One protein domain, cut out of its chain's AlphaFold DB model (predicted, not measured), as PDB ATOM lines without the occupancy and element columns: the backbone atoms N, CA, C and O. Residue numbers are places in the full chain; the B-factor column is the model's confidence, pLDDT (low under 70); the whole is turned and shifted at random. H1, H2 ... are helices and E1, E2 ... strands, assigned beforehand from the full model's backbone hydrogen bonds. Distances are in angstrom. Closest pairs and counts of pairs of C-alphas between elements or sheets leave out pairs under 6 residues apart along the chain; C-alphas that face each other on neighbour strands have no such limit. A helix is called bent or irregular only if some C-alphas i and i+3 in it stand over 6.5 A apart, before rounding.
ATOM      1  N   VAL A 141     -21.498  11.122  22.090       94.38
ATOM      2  CA  VAL A 141     -20.100  11.056  21.618       94.38
ATOM      3  C   VAL A 141     -19.314  12.301  22.012       94.38
ATOM      4  O   VAL A 141     -18.214  12.183  22.550       94.38
ATOM      5  N   SER A 142     -19.890  13.490  21.813       95.19
ATOM      6  CA  SER A 142     -19.233  14.746  22.184       95.19
ATOM      7  C   SER A 142     -18.948  14.811  23.687       95.19
ATOM      8  O   SER A 142     -17.811  15.065  24.075       95.19
ATOM      9  N   SER A 143     -19.935  14.497  24.533       96.69
ATOM     10  CA  SER A 143     -19.760  14.529  25.993       96.69
ATOM     11  C   SER A 143     -18.703  13.533  26.489       96.69
ATOM     12  O   SER A 143     -17.871  13.875  27.330       96.69
ATOM     13  N   ASN A 144     -18.665  12.332  25.908       96.44
ATOM     14  CA  ASN A 144     -17.701  11.297  26.268       96.44
ATOM     15  C   ASN A 144     -16.275  11.675  25.844       96.44
ATOM     16  O   ASN A 144     -15.337  11.497  26.624       96.44
ATOM     17  N   LEU A 145     -16.101  12.236  24.642       96.50
ATOM     18  CA  LEU A 145     -14.798  12.717  24.176       96.50
ATOM     19  C   LEU A 145     -14.312  13.929  24.979       96.50
ATOM     20  O   LEU A 145     -13.135  13.976  25.329       96.50
ATOM     21  N   SER A 146     -15.198  14.864  25.337       96.62
ATOM     22  CA  SER A 146     -14.856  15.975  26.235       96.62
ATOM     23  C   SER A 146     -14.373  15.465  27.593       96.62
ATOM     24  O   SER A 146     -13.302  15.861  28.048       96.62
ATOM     25  N   SER A 147     -15.088  14.509  28.197       97.56
ATOM     26  CA  SER A 147     -14.674  13.910  29.474       97.56
ATOM     27  C   SER A 147     -13.328  13.181  29.375       97.56
ATOM     28  O   SER A 147     -12.505  13.258  30.292       97.56
ATOM     29  N   LEU A 148     -13.063  12.493  28.259       95.75
ATOM     30  CA  LEU A 148     -11.760  11.877  27.999       95.75
ATOM     31  C   LEU A 148     -10.647  12.934  27.941       95.75
ATOM     32  O   LEU A 148      -9.623  12.784  28.612       95.75
ATOM     33  N   VAL A 149     -10.856  14.009  27.178       96.75
ATOM     34  CA  VAL A 149      -9.903  15.121  27.040       96.75
ATOM     35  C   VAL A 149      -9.613  15.777  28.390       96.75
ATOM     36  O   VAL A 149      -8.449  15.998  28.724       96.75
ATOM     37  N   GLU A 150     -10.637  16.032  29.203       97.81
ATOM     38  CA  GLU A 150     -10.486  16.597  30.549       97.81
ATOM     39  C   GLU A 150      -9.633  15.708  31.463       97.81
ATOM     40  O   GLU A 150      -8.711  16.193  32.130       97.81
ATOM     41  N   LYS A 151      -9.892  14.394  31.467       96.69
ATOM     42  CA  LYS A 151      -9.117  13.427  32.261       96.69
ATOM     43  C   LYS A 151      -7.663  13.354  31.803       96.69
ATOM     44  O   LYS A 151      -6.760  13.353  32.640       96.69
ATOM     45  N   ILE A 152      -7.426  13.344  30.491       95.12
ATOM     46  CA  ILE A 152      -6.074  13.370  29.919       95.12
ATOM     47  C   ILE A 152      -5.351  14.661  30.313       95.12
ATOM     48  O   ILE A 152      -4.217  14.612  30.790       95.12
ATOM     49  N   ASN A 153      -6.004  15.813  30.177       96.69
ATOM     50  CA  ASN A 153      -5.414  17.099  30.537       96.69
ATOM     51  C   ASN A 153      -5.069  17.174  32.027       96.69
ATOM     52  O   ASN A 153      -3.988  17.664  32.362       96.69
ATOM     53  N   SER A 154      -5.932  16.638  32.893       96.94
ATOM     54  CA  SER A 154      -5.693  16.547  34.340       96.94
ATOM     55  C   SER A 154      -4.483  15.665  34.662       96.94
ATOM     56  O   SER A 154      -3.646  16.020  35.493       96.94
ATOM     57  N   LEU A 155      -4.335  14.533  33.966       93.06
ATOM     58  CA  LEU A 155      -3.161  13.670  34.096       93.06
ATOM     59  C   LEU A 155      -1.880  14.383  33.635       93.06
ATOM     60  O   LEU A 155      -0.844  14.286  34.290       93.06
ATOM     61  N   ILE A 156      -1.945  15.136  32.539       93.81
ATOM     62  CA  ILE A 156      -0.807  15.915  32.036       93.81
ATOM     63  C   ILE A 156      -0.399  17.000  33.032       93.81
ATOM     64  O   ILE A 156       0.800  17.176  33.248       93.81
ATOM     65  N   ASP A 157      -1.357  17.675  33.677       94.94
ATOM     66  CA  ASP A 157      -1.069  18.635  34.755       94.94
ATOM     67  C   ASP A 157      -0.370  17.976  35.931       94.94
ATOM     68  O   ASP A 157       0.642  18.489  36.419       94.94
ATOM     69  N   LEU A 158      -0.861  16.810  36.349       94.38
ATOM     70  CA  LEU A 158      -0.229  16.055  37.416       94.38
ATOM     71  C   LEU A 158       1.216  15.714  37.039       94.38
ATOM     72  O   LEU A 158       2.133  16.056  37.782       94.38
ATOM     73  N   ILE A 159       1.453  15.138  35.859       92.88
ATOM     74  CA  ILE A 159       2.810  14.805  35.402       92.88
ATOM     75  C   ILE A 159       3.687  16.061  35.330       92.88
ATOM     76  O   ILE A 159       4.823  16.029  35.803       92.88
ATOM     77  N   ASN A 160       3.187  17.166  34.768       92.50
ATOM     78  CA  ASN A 160       3.899  18.446  34.704       92.50
ATOM     79  C   ASN A 160       4.325  18.917  36.096       92.50
ATOM     80  O   ASN A 160       5.505  19.186  36.306       92.50
ATOM     81  N   SER A 161       3.393  18.953  37.051       94.44
ATOM     82  CA  SER A 161       3.666  19.408  38.417       94.44
ATOM     83  C   SER A 161       4.732  18.562  39.121       94.44
ATOM     84  O   SER A 161       5.585  19.100  39.821       94.44
ATOM     85  N   GLN A 162       4.733  17.245  38.892       94.75
ATOM     86  CA  GLN A 162       5.655  16.332  39.566       94.75
ATOM     87  C   GLN A 162       7.031  16.244  38.888       94.75
ATOM     88  O   GLN A 162       8.014  15.896  39.542       94.75
ATOM     89  N   THR A 163       7.110  16.545  37.587       94.31
ATOM     90  CA  THR A 163       8.346  16.439  36.783       94.31
ATOM     91  C   THR A 163       9.013  17.784  36.494       94.31
ATOM     92  O   THR A 163      10.126  17.810  35.964       94.31
ATOM     93  N   ALA A 164       8.363  18.897  36.851       93.62
ATOM     94  CA  ALA A 164       8.932  20.235  36.774       93.62
ATOM     95  C   ALA A 164      10.227  20.356  37.593       93.62
ATOM     96  O   ALA A 164      10.550  19.524  38.443       93.62
ATOM     97  N   LYS A 165      10.983  21.430  37.348       93.50
ATOM     98  CA  LYS A 165      12.196  21.727  38.115       93.50
ATOM     99  C   LYS A 165      11.864  21.844  39.611       93.50
ATOM    100  O   LYS A 165      11.036  22.665  39.986       93.50
ATOM    101  N   GLY A 166      12.531  21.050  40.446       91.56
ATOM    102  CA  GLY A 166      12.281  20.945  41.887       91.56
ATOM    103  C   GLY A 166      11.176  19.957  42.280       91.56
ATOM    104  O   GLY A 166      10.952  19.764  43.471       91.56
ATOM    105  N   GLY A 167      10.497  19.326  41.318       93.81
ATOM    106  CA  GLY A 167       9.502  18.285  41.571       93.81
ATOM    107  C   GLY A 167      10.134  16.944  41.958       93.81
ATOM    108  O   GLY A 167      11.271  16.643  41.591       93.81
ATOM    109  N   ILE A 168       9.375  16.105  42.672       93.19
ATOM    110  CA  ILE A 168       9.858  14.812  43.198       93.19
ATOM    111  C   ILE A 168      10.278  13.824  42.097       93.19
ATOM    112  O   ILE A 168      11.103  12.947  42.337       93.19
ATOM    113  N   PHE A 169       9.726  13.970  40.888       94.00
ATOM    114  CA  PHE A 169      10.018  13.134  39.724       94.00
ATOM    115  C   PHE A 169      10.737  13.914  38.617       94.00
ATOM    116  O   PHE A 169      10.687  13.521  37.448       94.00
ATOM    117  N   GLN A 170      11.422  15.013  38.952       94.56
ATOM    118  CA  GLN A 170      12.230  15.748  37.981       94.56
ATOM    119  C   GLN A 170      13.245  14.811  37.301       94.56
ATOM    120  O   GLN A 170      14.050  14.155  37.959       94.56
ATOM    121  N   GLY A 171      13.209  14.750  35.966       91.06
ATOM    122  CA  GLY A 171      14.105  13.897  35.172       91.06
ATOM    123  C   GLY A 171      13.800  12.395  35.237       91.06
ATOM    124  O   GLY A 171      14.556  11.599  34.683       91.06
ATOM    125  N   ASN A 172      12.704  11.981  35.878       91.81
ATOM    126  CA  ASN A 172      12.322  10.576  35.935       91.81
ATOM    127  C   ASN A 172      11.801  10.097  34.566       91.81
ATOM    128  O   ASN A 172      10.720  10.492  34.120       91.81
ATOM    129  N   ALA A 173      12.561   9.222  33.907       90.50
ATOM    130  CA  ALA A 173      12.222   8.691  32.587       90.50
ATOM    131  C   ALA A 173      10.883   7.930  32.566       90.50
ATOM    132  O   ALA A 173      10.112   8.098  31.628       90.50
ATOM    133  N   VAL A 174      10.568   7.160  33.613       90.12
ATOM    134  CA  VAL A 174       9.322   6.374  33.696       90.12
ATOM    135  C   VAL A 174       8.102   7.295  33.686       90.12
ATOM    136  O   VAL A 174       7.148   7.056  32.955       90.12
ATOM    137  N   ILE A 175       8.147   8.386  34.452       91.75
ATOM    138  CA  ILE A 175       7.024   9.328  34.557       91.75
ATOM    139  C   ILE A 175       6.935  10.242  33.326       91.75
ATOM    140  O   ILE A 175       5.847  10.544  32.837       91.75
ATOM    141  N   THR A 176       8.076  10.677  32.785       90.75
ATOM    142  CA  THR A 176       8.106  11.572  31.613       90.75
ATOM    143  C   THR A 176       7.692  10.880  30.307       90.75
ATOM    144  O   THR A 176       7.141  11.549  29.431       90.75
ATOM    145  N   GLN A 177       7.868   9.559  30.184       91.00
ATOM    146  CA  GLN A 177       7.456   8.768  29.010       91.00
ATOM    147  C   GLN A 177       5.935   8.612  28.853       91.00
ATOM    148  O   GLN A 177       5.462   8.334  27.749       91.00
ATOM    149  N   ILE A 178       5.159   8.870  29.909       92.25
ATOM    150  CA  ILE A 178       3.696   8.742  29.878       92.25
ATOM    151  C   ILE A 178       3.074   9.711  28.856       92.25
ATOM    152  O   ILE A 178       2.148   9.343  28.136       92.25
ATOM    153  N   LYS A 179       3.594  10.943  28.729       91.25
ATOM    154  CA  LYS A 179       3.025  11.939  27.800       91.25
ATOM    155  C   LYS A 179       3.179  11.541  26.321       91.25
ATOM    156  O   LYS A 179       2.167  11.557  25.623       91.25
ATOM    157  N   PRO A 180       4.372  11.151  25.817       92.19
ATOM    158  CA  PRO A 180       4.500  10.615  24.459       92.19
ATOM    159  C   PRO A 180       3.592   9.415  24.180       92.19
ATOM    160  O   PRO A 180       3.062   9.299  23.074       92.19
ATOM    161  N   GLN A 181       3.390   8.542  25.173       93.12
ATOM    162  CA  GLN A 181       2.492   7.400  25.038       93.12
ATOM    163  C   GLN A 181       1.046   7.867  24.845       93.12
ATOM    164  O   GLN A 181       0.438   7.506  23.843       93.12
ATOM    165  N   ILE A 182       0.536   8.755  25.708       93.56
ATOM    166  CA  ILE A 182      -0.797   9.368  25.556       93.56
ATOM    167  C   ILE A 182      -0.952  10.028  24.181       93.56
ATOM    168  O   ILE A 182      -1.962   9.824  23.510       93.56
ATOM    169  N   PHE A 183       0.057  10.773  23.725       93.69
ATOM    170  CA  PHE A 183       0.029  11.374  22.394       93.69
ATOM    171  C   PHE A 183      -0.118  10.331  21.291       93.69
ATOM    172  O   PHE A 183      -0.957  10.502  20.408       93.69
ATOM    173  N   SER A 184       0.647   9.238  21.355       94.62
ATOM    174  CA  SER A 184       0.539   8.149  20.384       94.62
ATOM    175  C   SER A 184      -0.848   7.507  20.386       94.62
ATOM    176  O   SER A 184      -1.372   7.224  19.314       94.62
ATOM    177  N   LEU A 185      -1.450   7.328  21.564       95.00
ATOM    178  CA  LEU A 185      -2.788   6.750  21.711       95.00
ATOM    179  C   LEU A 185      -3.890   7.670  21.172       95.00
ATOM    180  O   LEU A 185      -4.897   7.196  20.663       95.00
ATOM    181  N   MET A 186      -3.699   8.989  21.242       95.25
ATOM    182  CA  MET A 186      -4.653   9.972  20.716       95.25
ATOM    183  C   MET A 186      -4.518  10.207  19.203       95.25
ATOM    184  O   MET A 186      -5.401  10.829  18.606       95.25
ATOM    185  N   LYS A 187      -3.457   9.700  18.553       95.44
ATOM    186  CA  LYS A 187      -3.199   9.899  17.115       95.44
ATOM    187  C   LYS A 187      -4.386   9.592  16.199       95.44
ATOM    188  O   LYS A 187      -4.558  10.377  15.268       95.44
ATOM    189  N   PRO A 188      -5.206   8.541  16.404       97.00
ATOM    190  CA  PRO A 188      -6.349   8.288  15.527       97.00
ATOM    191  C   PRO A 188      -7.345   9.456  15.505       97.00
ATOM    192  O   PRO A 188      -7.802   9.853  14.439       97.00
ATOM    193  N   LEU A 189      -7.621  10.077  16.658       96.94
ATOM    194  CA  LEU A 189      -8.539  11.218  16.748       96.94
ATOM    195  C   LEU A 189      -7.886  12.538  16.317       96.94
ATOM    196  O   LEU A 189      -8.556  13.392  15.738       96.94
ATOM    197  N   ILE A 190      -6.579  12.696  16.556       96.56
ATOM    198  CA  ILE A 190      -5.805  13.855  16.077       96.56
ATOM    199  C   ILE A 190      -5.717  13.850  14.550       96.56
ATOM    200  O   ILE A 190      -5.911  14.880  13.915       96.56
ATOM    201  N   SER A 191      -5.468  12.687  13.943       96.44
ATOM    202  CA  SER A 191      -5.342  12.551  12.483       96.44
ATOM    203  C   SER A 191      -6.648  12.868  11.756       96.44
ATOM    204  O   SER A 191      -6.618  13.313  10.614       96.44
ATOM    205  N   LEU A 192      -7.786  12.669  12.428       96.94
ATOM    206  CA  LEU A 192      -9.107  13.063  11.939       96.94
ATOM    207  C   LEU A 192      -9.457  14.529  12.237       96.94
ATOM    208  O   LEU A 192     -10.537  14.976  11.866       96.94
ATOM    209  N   GLY A 193      -8.593  15.271  12.934       96.75
ATOM    210  CA  GLY A 193      -8.854  16.653  13.341       96.75
ATOM    211  C   GLY A 193      -9.968  16.803  14.384       96.75
ATOM    212  O   GLY A 193     -10.451  17.914  14.596       96.75
ATOM    213  N   ILE A 194     -10.390  15.704  15.023       97.25
ATOM    214  CA  ILE A 194     -11.367  15.711  16.124       97.25
ATOM    215  C   ILE A 194     -10.715  16.282  17.380       97.25
ATOM    216  O   ILE A 194     -11.365  16.959  18.168       97.25
ATOM    217  N   ILE A 195      -9.428  16.001  17.576       97.62
ATOM    218  CA  ILE A 195      -8.671  16.429  18.745       97.62
ATOM    219  C   ILE A 195      -7.506  17.303  18.302       97.62
ATOM    220  O   ILE A 195      -6.686  16.887  17.487       97.62
ATOM    221  N   ASN A 196      -7.408  18.485  18.896       95.88
ATOM    222  CA  ASN A 196      -6.287  19.395  18.710       95.88
ATOM    223  C   ASN A 196      -5.326  19.289  19.897       95.88
ATOM    224  O   ASN A 196      -5.756  19.027  21.022       95.88
ATOM    225  N   LEU A 197      -4.043  19.532  19.643       94.81
ATOM    226  CA  LEU A 197      -2.996  19.638  20.655       94.81
ATOM    227  C   LEU A 197      -2.403  21.047  20.590       94.81
ATOM    228  O   LEU A 197      -1.997  21.472  19.509       94.81
ATOM    229  N   ASP A 198      -2.367  21.756  21.715       91.00
ATOM    230  CA  ASP A 198      -1.715  23.064  21.799       91.00
ATOM    231  C   ASP A 198      -0.207  22.954  22.104       91.00
ATOM    232  O   ASP A 198       0.319  21.880  22.414       91.00
ATOM    233  N   ASP A 199       0.490  24.091  22.061       83.94
ATOM    234  CA  ASP A 199       1.933  24.178  22.333       83.94
ATOM    235  C   ASP A 199       2.311  23.779  23.774       83.94
ATOM    236  O   ASP A 199       3.464  23.444  24.053       83.94
ATOM    237  N   ASN A 200       1.342  23.772  24.696       78.25
ATOM    238  CA  ASN A 200       1.521  23.353  26.087       78.25
ATOM    239  C   ASN A 200       1.264  21.849  26.283       78.25
ATOM    240  O   ASN A 200       1.342  21.344  27.411       78.25
ATOM    241  N   GLY A 201       0.957  21.120  25.207       85.50
ATOM    242  CA  GLY A 201       0.629  19.701  25.245       85.50
ATOM    243  C   GLY A 201      -0.774  19.415  25.783       85.50
ATOM    244  O   GLY A 201      -1.012  18.312  26.280       85.50
ATOM    245  N   LYS A 202      -1.689  20.389  25.730       92.31
ATOM    246  CA  LYS A 202      -3.092  20.235  26.123       92.31
ATOM    247  C   LYS A 202      -3.963  19.859  24.945       92.31
ATOM    248  O   LYS A 202      -3.861  20.416  23.856       92.31
ATOM    249  N   TYR A 203      -4.861  18.923  25.207       96.50
ATOM    250  CA  TYR A 203      -5.813  18.424  24.236       96.50
ATOM    251  C   TYR A 203      -7.095  19.251  24.284       96.50
ATOM    252  O   TYR A 203      -7.549  19.644  25.359       96.50
ATOM    253  N   SER A 204      -7.707  19.490  23.130       97.56
ATOM    254  CA  SER A 204      -9.032  20.107  23.027       97.56
ATOM    255  C   SER A 204      -9.873  19.407  21.965       97.56
ATOM    256  O   SER A 204      -9.341  18.873  20.991       97.56
ATOM    257  N   LEU A 205     -11.189  19.381  22.177       97.88
ATOM    258  CA  LEU A 205     -12.141  18.787  21.243       97.88
ATOM    259  C   LEU A 205     -12.551  19.811  20.181       97.88
ATOM    260  O   LEU A 205     -13.012  20.900  20.510       97.88
ATOM    261  N   ASN A 206     -12.441  19.431  18.913       97.75
ATOM    262  CA  ASN A 206     -13.005  20.163  17.789       97.75
ATOM    263  C   ASN A 206     -14.419  19.643  17.502       97.75
ATOM    264  O   ASN A 206     -14.612  18.640  16.806       97.75
ATOM    265  N   THR A 207     -15.418  20.318  18.070       95.88
ATOM    266  CA  THR A 207     -16.828  19.930  17.939       95.88
ATOM    267  C   THR A 207     -17.341  20.043  16.510       95.88
ATOM    268  O   THR A 207     -18.181  19.243  16.114       95.88
ATOM    269  N   ASP A 208     -16.826  20.987  15.723       97.25
ATOM    270  CA  ASP A 208     -17.267  21.186  14.342       97.25
ATOM    271  C   ASP A 208     -16.823  20.015  13.465       97.25
ATOM    272  O   ASP A 208     -17.654  19.392  12.801       97.25
ATOM    273  N   THR A 209     -15.544  19.629  13.540       97.19
ATOM    274  CA  THR A 209     -15.033  18.443  12.835       97.19
ATOM    275  C   THR A 209     -15.728  17.166  13.299       97.19
ATOM    276  O   THR A 209     -16.090  16.329  12.471       97.19
ATOM    277  N   LEU A 210     -15.964  17.018  14.610       96.81
ATOM    278  CA  LEU A 210     -16.707  15.879  15.151       96.81
ATOM    279  C   LEU A 210     -18.122  15.801  14.559       96.81
ATOM    280  O   LEU A 210     -18.525  14.744  14.079       96.81
ATOM    281  N   ASN A 211     -18.861  16.912  14.560       95.75
ATOM    282  CA  ASN A 211     -20.227  16.973  14.039       95.75
ATOM    283  C   ASN A 211     -20.288  16.685  12.533       95.75
ATOM    284  O   ASN A 211     -21.227  16.032  12.075       95.75
ATOM    285  N   THR A 212     -19.294  17.139  11.767       96.81
ATOM    286  CA  THR A 212     -19.158  16.805  10.342       96.81
ATOM    287  C   THR A 212     -18.916  15.310  10.150       96.81
ATOM    288  O   THR A 212     -19.616  14.674   9.365       96.81
ATOM    289  N   LEU A 213     -18.000  14.706  10.914       96.31
ATOM    290  CA  LEU A 213     -17.711  13.271  10.816       96.31
ATOM    291  C   LEU A 213     -18.888  12.390  11.240       96.31
ATOM    292  O   LEU A 213     -19.109  11.363  10.605       96.31
ATOM    293  N   ILE A 214     -19.668  12.793  12.247       94.94
ATOM    294  CA  ILE A 214     -20.903  12.092  12.637       94.94
ATOM    295  C   ILE A 214     -21.884  12.020  11.456       94.94
ATOM    296  O   ILE A 214     -22.496  10.981  11.230       94.94
ATOM    297  N   LYS A 215     -22.026  13.111  10.696       94.00
ATOM    298  CA  LYS A 215     -22.985  13.197   9.583       94.00
ATOM    299  C   LYS A 215     -22.487  12.523   8.311       94.00
ATOM    300  O   LYS A 215     -23.262  11.870   7.622       94.00
ATOM    301  N   GLU A 216     -21.219  12.730   7.976       95.94
ATOM    302  CA  GLU A 216     -20.684  12.371   6.661       95.94
ATOM    303  C   GLU A 216     -19.928  11.040   6.669       95.94
ATOM    304  O   GLU A 216     -19.972  10.314   5.681       95.94
ATOM    305  N   ASN A 217     -19.234  10.701   7.764       95.19
ATOM    306  CA  ASN A 217     -18.349   9.531   7.836       95.19
ATOM    307  C   ASN A 217     -18.387   8.819   9.214       95.19
ATOM    308  O   ASN A 217     -17.334   8.619   9.838       95.19
ATOM    309  N   PRO A 218     -19.569   8.389   9.702       93.69
ATOM    310  CA  PRO A 218     -19.719   7.812  11.042       93.69
ATOM    311  C   PRO A 218     -18.892   6.536  11.265       93.69
ATOM    312  O   PRO A 218     -18.342   6.337  12.345       93.69
ATOM    313  N   ASN A 219     -18.709   5.704  10.234       95.00
ATOM    314  CA  ASN A 219     -17.896   4.482  10.322       95.00
ATOM    315  C   ASN A 219     -16.411   4.780  10.582       95.00
ATOM    316  O   ASN A 219     -15.738   4.053  11.319       95.00
ATOM    317  N   THR A 220     -15.888   5.862   9.996       96.00
ATOM    318  CA  THR A 220     -14.508   6.310  10.220       96.00
ATOM    319  C   THR A 220     -14.342   6.818  11.647       96.00
ATOM    320  O   THR A 220     -13.381   6.446  12.322       96.00
ATOM    321  N   LEU A 221     -15.310   7.604  12.130       95.06
ATOM    322  CA  LEU A 221     -15.355   8.059  13.517       95.06
ATOM    323  C   LEU A 221     -15.401   6.876  14.493       95.06
ATOM    324  O   LEU A 221     -14.588   6.808  15.414       95.06
ATOM    325  N   GLN A 222     -16.309   5.926  14.269       94.94
ATOM    326  CA  GLN A 222     -16.465   4.741  15.109       94.94
ATOM    327  C   GLN A 222     -15.178   3.911  15.147       94.94
ATOM    328  O   GLN A 222     -14.737   3.508  16.222       94.94
ATOM    329  N   SER A 223     -14.541   3.697  13.993       96.38
ATOM    330  CA  SER A 223     -13.280   2.952  13.900       96.38
ATOM    331  C   SER A 223     -12.158   3.635  14.685       96.38
ATOM    332  O   SER A 223     -11.461   2.973  15.453       96.38
ATOM    333  N   ALA A 224     -12.024   4.959  14.562       96.81
ATOM    334  CA  ALA A 224     -11.022   5.719  15.305       96.81
ATOM    335  C   ALA A 224     -11.285   5.708  16.818       96.81
ATOM    336  O   ALA A 224     -10.355   5.490  17.591       96.81
ATOM    337  N   ILE A 225     -12.539   5.887  17.252       95.38
ATOM    338  CA  ILE A 225     -12.913   5.800  18.672       95.38
ATOM    339  C   ILE A 225     -12.631   4.399  19.221       95.38
ATOM    340  O   ILE A 225     -12.064   4.275  20.305       95.38
ATOM    341  N   ASN A 226     -12.986   3.343  18.485       95.69
ATOM    342  CA  ASN A 226     -12.734   1.966  18.904       95.69
ATOM    343  C   ASN A 226     -11.239   1.661  19.002       95.69
ATOM    344  O   ASN A 226     -10.816   1.011  19.957       95.69
ATOM    345  N   GLN A 227     -10.437   2.160  18.060       96.19
ATOM    346  CA  GLN A 227      -8.987   2.038  18.132       96.19
ATOM    347  C   GLN A 227      -8.438   2.743  19.377       96.19
ATOM    348  O   GLN A 227      -7.757   2.105  20.173       96.19
ATOM    349  N   VAL A 228      -8.809   4.009  19.610       95.75
ATOM    350  CA  VAL A 228      -8.403   4.736  20.825       95.75
ATOM    351  C   VAL A 228      -8.830   3.985  22.081       95.75
ATOM    352  O   VAL A 228      -8.018   3.817  22.982       95.75
ATOM    353  N   LYS A 229     -10.068   3.488  22.150       95.12
ATOM    354  CA  LYS A 229     -10.575   2.722  23.296       95.12
ATOM    355  C   LYS A 229      -9.715   1.487  23.581       95.12
ATOM    356  O   LYS A 229      -9.342   1.265  24.734       95.12
ATOM    357  N   ASN A 230      -9.435   0.684  22.559       94.44
ATOM    358  CA  ASN A 230      -8.670  -0.552  22.713       94.44
ATOM    359  C   ASN A 230      -7.218  -0.246  23.095       94.44
ATOM    360  O   ASN A 230      -6.728  -0.773  24.092       94.44
ATOM    361  N   ASP A 231      -6.583   0.677  22.372       94.25
ATOM    362  CA  ASP A 231      -5.191   1.059  22.594       94.25
ATOM    363  C   ASP A 231      -5.006   1.680  23.991       94.25
ATOM    364  O   ASP A 231      -4.063   1.328  24.700       94.25
ATOM    365  N   PHE A 232      -5.920   2.558  24.435       93.25
ATOM    366  CA  PHE A 232      -5.884   3.110  25.795       93.25
ATOM    367  C   PHE A 232      -6.081   2.040  26.861       93.25
ATOM    368  O   PHE A 232      -5.400   2.098  27.879       93.25
ATOM    369  N   SER A 233      -7.001   1.094  26.661       91.88
ATOM    370  CA  SER A 233      -7.270   0.058  27.668       91.88
ATOM    371  C   SER A 233      -6.010  -0.768  27.934       91.88
ATOM    372  O   SER A 233      -5.570  -0.853  29.078       91.88
ATOM    373  N   SER A 234      -5.362  -1.263  26.877       93.75
ATOM    374  CA  SER A 234      -4.105  -2.010  26.999       93.75
ATOM    375  C   SER A 234      -2.965  -1.145  27.545       93.75
ATOM    376  O   SER A 234      -2.261  -1.545  28.468       93.75
ATOM    377  N   ALA A 235      -2.813   0.082  27.041       93.38
ATOM    378  CA  ALA A 235      -1.744   0.969  27.490       93.38
ATOM    379  C   ALA A 235      -1.867   1.372  28.967       93.38
ATOM    380  O   ALA A 235      -0.848   1.548  29.635       93.38
ATOM    381  N   LEU A 236      -3.088   1.542  29.483       90.56
ATOM    382  CA  LEU A 236      -3.317   1.850  30.895       90.56
ATOM    383  C   LEU A 236      -2.969   0.659  31.792       90.56
ATOM    384  O   LEU A 236      -2.354   0.866  32.838       90.56
ATOM    385  N   GLU A 237      -3.300  -0.568  31.384       93.00
ATOM    386  CA  GLU A 237      -2.891  -1.783  32.101       93.00
ATOM    387  C   GLU A 237      -1.361  -1.906  32.167       93.00
ATOM    388  O   GLU A 237      -0.795  -2.098  33.251       93.00
ATOM    389  N   ASP A 238      -0.681  -1.684  31.040       93.19
ATOM    390  CA  ASP A 238       0.782  -1.697  30.966       93.19
ATOM    391  C   ASP A 238       1.411  -0.601  31.835       93.19
ATOM    392  O   ASP A 238       2.357  -0.856  32.585       93.19
ATOM    393  N   LEU A 239       0.869   0.620  31.793       91.56
ATOM    394  CA  LEU A 239       1.341   1.733  32.618       91.56
ATOM    395  C   LEU A 239       1.193   1.440  34.113       91.56
ATOM    396  O   LEU A 239       2.127   1.690  34.879       91.56
ATOM    397  N   ILE A 240       0.057   0.880  34.535       92.56
ATOM    398  CA  ILE A 240      -0.159   0.465  35.927       92.56
ATOM    399  C   ILE A 240       0.883  -0.588  36.327       92.56
ATOM    400  O   ILE A 240       1.488  -0.481  37.397       92.56
ATOM    401  N   SER A 241       1.144  -1.568  35.461       94.88
ATOM    402  CA  SER A 241       2.153  -2.607  35.696       94.88
ATOM    403  C   SER A 241       3.571  -2.032  35.837       94.88
ATOM    404  O   SER A 241       4.294  -2.355  36.791       94.88
ATOM    405  N   ILE A 242       3.960  -1.117  34.944       91.81
ATOM    406  CA  ILE A 242       5.263  -0.437  34.976       91.81
ATOM    407  C   ILE A 242       5.411   0.395  36.252       91.81
ATOM    408  O   ILE A 242       6.439   0.303  36.929       91.81
ATOM    409  N   ILE A 243       4.392   1.174  36.620       91.12
ATOM    410  CA  ILE A 243       4.413   2.009  37.829       91.12
ATOM    411  C   ILE A 243       4.510   1.138  39.087       91.12
ATOM    412  O   ILE A 243       5.314   1.433  39.974       91.12
ATOM    413  N   ASN A 244       3.763   0.033  39.159       94.12
ATOM    414  CA  ASN A 244       3.838  -0.906  40.282       94.12
ATOM    415  C   ASN A 244       5.213  -1.580  40.384       94.12
ATOM    416  O   ASN A 244       5.754  -1.743  41.484       94.12
ATOM    417  N   SER A 245       5.814  -1.923  39.245       94.12
ATOM    418  CA  SER A 245       7.173  -2.466  39.189       94.12
ATOM    419  C   SER A 245       8.200  -1.438  39.663       94.12
ATOM    420  O   SER A 245       9.056  -1.751  40.495       94.12
ATOM    421  N   TYR A 246       8.078  -0.191  39.201       91.44
ATOM    422  CA  TYR A 246       8.918   0.917  39.645       91.44
ATOM    423  C   TYR A 246       8.794   1.142  41.157       91.44
ATOM    424  O   TYR A 246       9.811   1.190  41.851       91.44
ATOM    425  N   LYS A 247       7.565   1.175  41.690       93.62
ATOM    426  CA  LYS A 247       7.303   1.276  43.132       93.62
ATOM    427  C   LYS A 247       7.987   0.148  43.907       93.62
ATOM    428  O   LYS A 247       8.707   0.413  44.862       93.62
TER     429      LYS A 247
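Overview. This is residues 141 to 247 of the 309 residues of the protein "FliD_C domain-containing protein" of Thermodesulfobacterium geofontis (UniProt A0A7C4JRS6). Three helices run lengthwise in an elongated body: H5, the longest, packs on H3, and H1 runs close to H3 but apart from H5. A small hairpin, E1 and E2, packs on H1 and on the later part of H3, H4 makes one end of the body with a corner to H5, and short H2 comes just before H3 toward the other end. The printed part has 107 residues, with five named helices and two named strands in the order H1 H2 H3 E1 E2 H4 H5; the one sheet, E1 - E2, is antiparallel, and the class is mostly helix. The whole is only just compact, close to loose, with a radius of gyration of the C-alphas of 15.2 A and spans of 48 by 27 by 20 A.

Along the chain. Strand E1 is residues 195 to 197, 6.8 A from first to last C-alpha, and E2 is residues 203 to 205, 7.0 A. Helix H1, residues 141 to 163, measures 32.7 A and begins with C-alpha 141 at (-20.100, 11.056, 21.618). H2 is residues 173 to 176, 5.1 A. H3, residues 178 to 191, measures 20.0 A and is irregular, with C-alphas 185 and 188 7.3 A apart. H4, residues 207 to 216, measures 14.1 A. H5, residues 218 to 247, measures 42.5 A and ends with C-alpha 247 at (7.303, 1.276, 43.132).

Arrangement. E1 and E2 form a hairpin, antiparallel at 148 degrees between their directions; N 196 and O 204, and N 204 and O 196, are each 2.9 A apart, within hydrogen-bond range. The closest C-alphas of H1 and E2 are those of Val 149 and Tyr 203, 6.0 A apart; those of H3 and E1 are Leu 189 and Ile 195, 5.6 A. H3 and E2 are near each other. H1 and H3 are close but not clearly touching, at a shallow tilt of 27 degrees, opposite ways; their closest C-alphas, Ile 156 and Lys 179, are 7.0 A apart. H3 and H5 touch at a shallow tilt of 4 degrees, opposite ways, closest at the C-alphas of Pro 188 and Ala 224, 5.3 A. H4 and H5 only just touch, with 3 pairs of C-alphas within 8 A, and touch only at the corner; the closest are Leu 213 and Leu 221, 6.3 A. H1 touches H2 with residues 159 to 163 alone, closest at the C-alphas of Ile 159 and Ile 175, 7.0 A. H1, H4 and H5 have every O i to N i+4 pair within hydrogen-bond range, H3 has 8 of 10, and H2 is too short for such a pair.

Size, cuts and confidence. The two C-alphas farthest apart are those of Gly 166 and Glu 216, 49.0 A. The printed part has no cut and no long link. The mean pLDDT of the printed part is 94.2, and no printed residue is under 70.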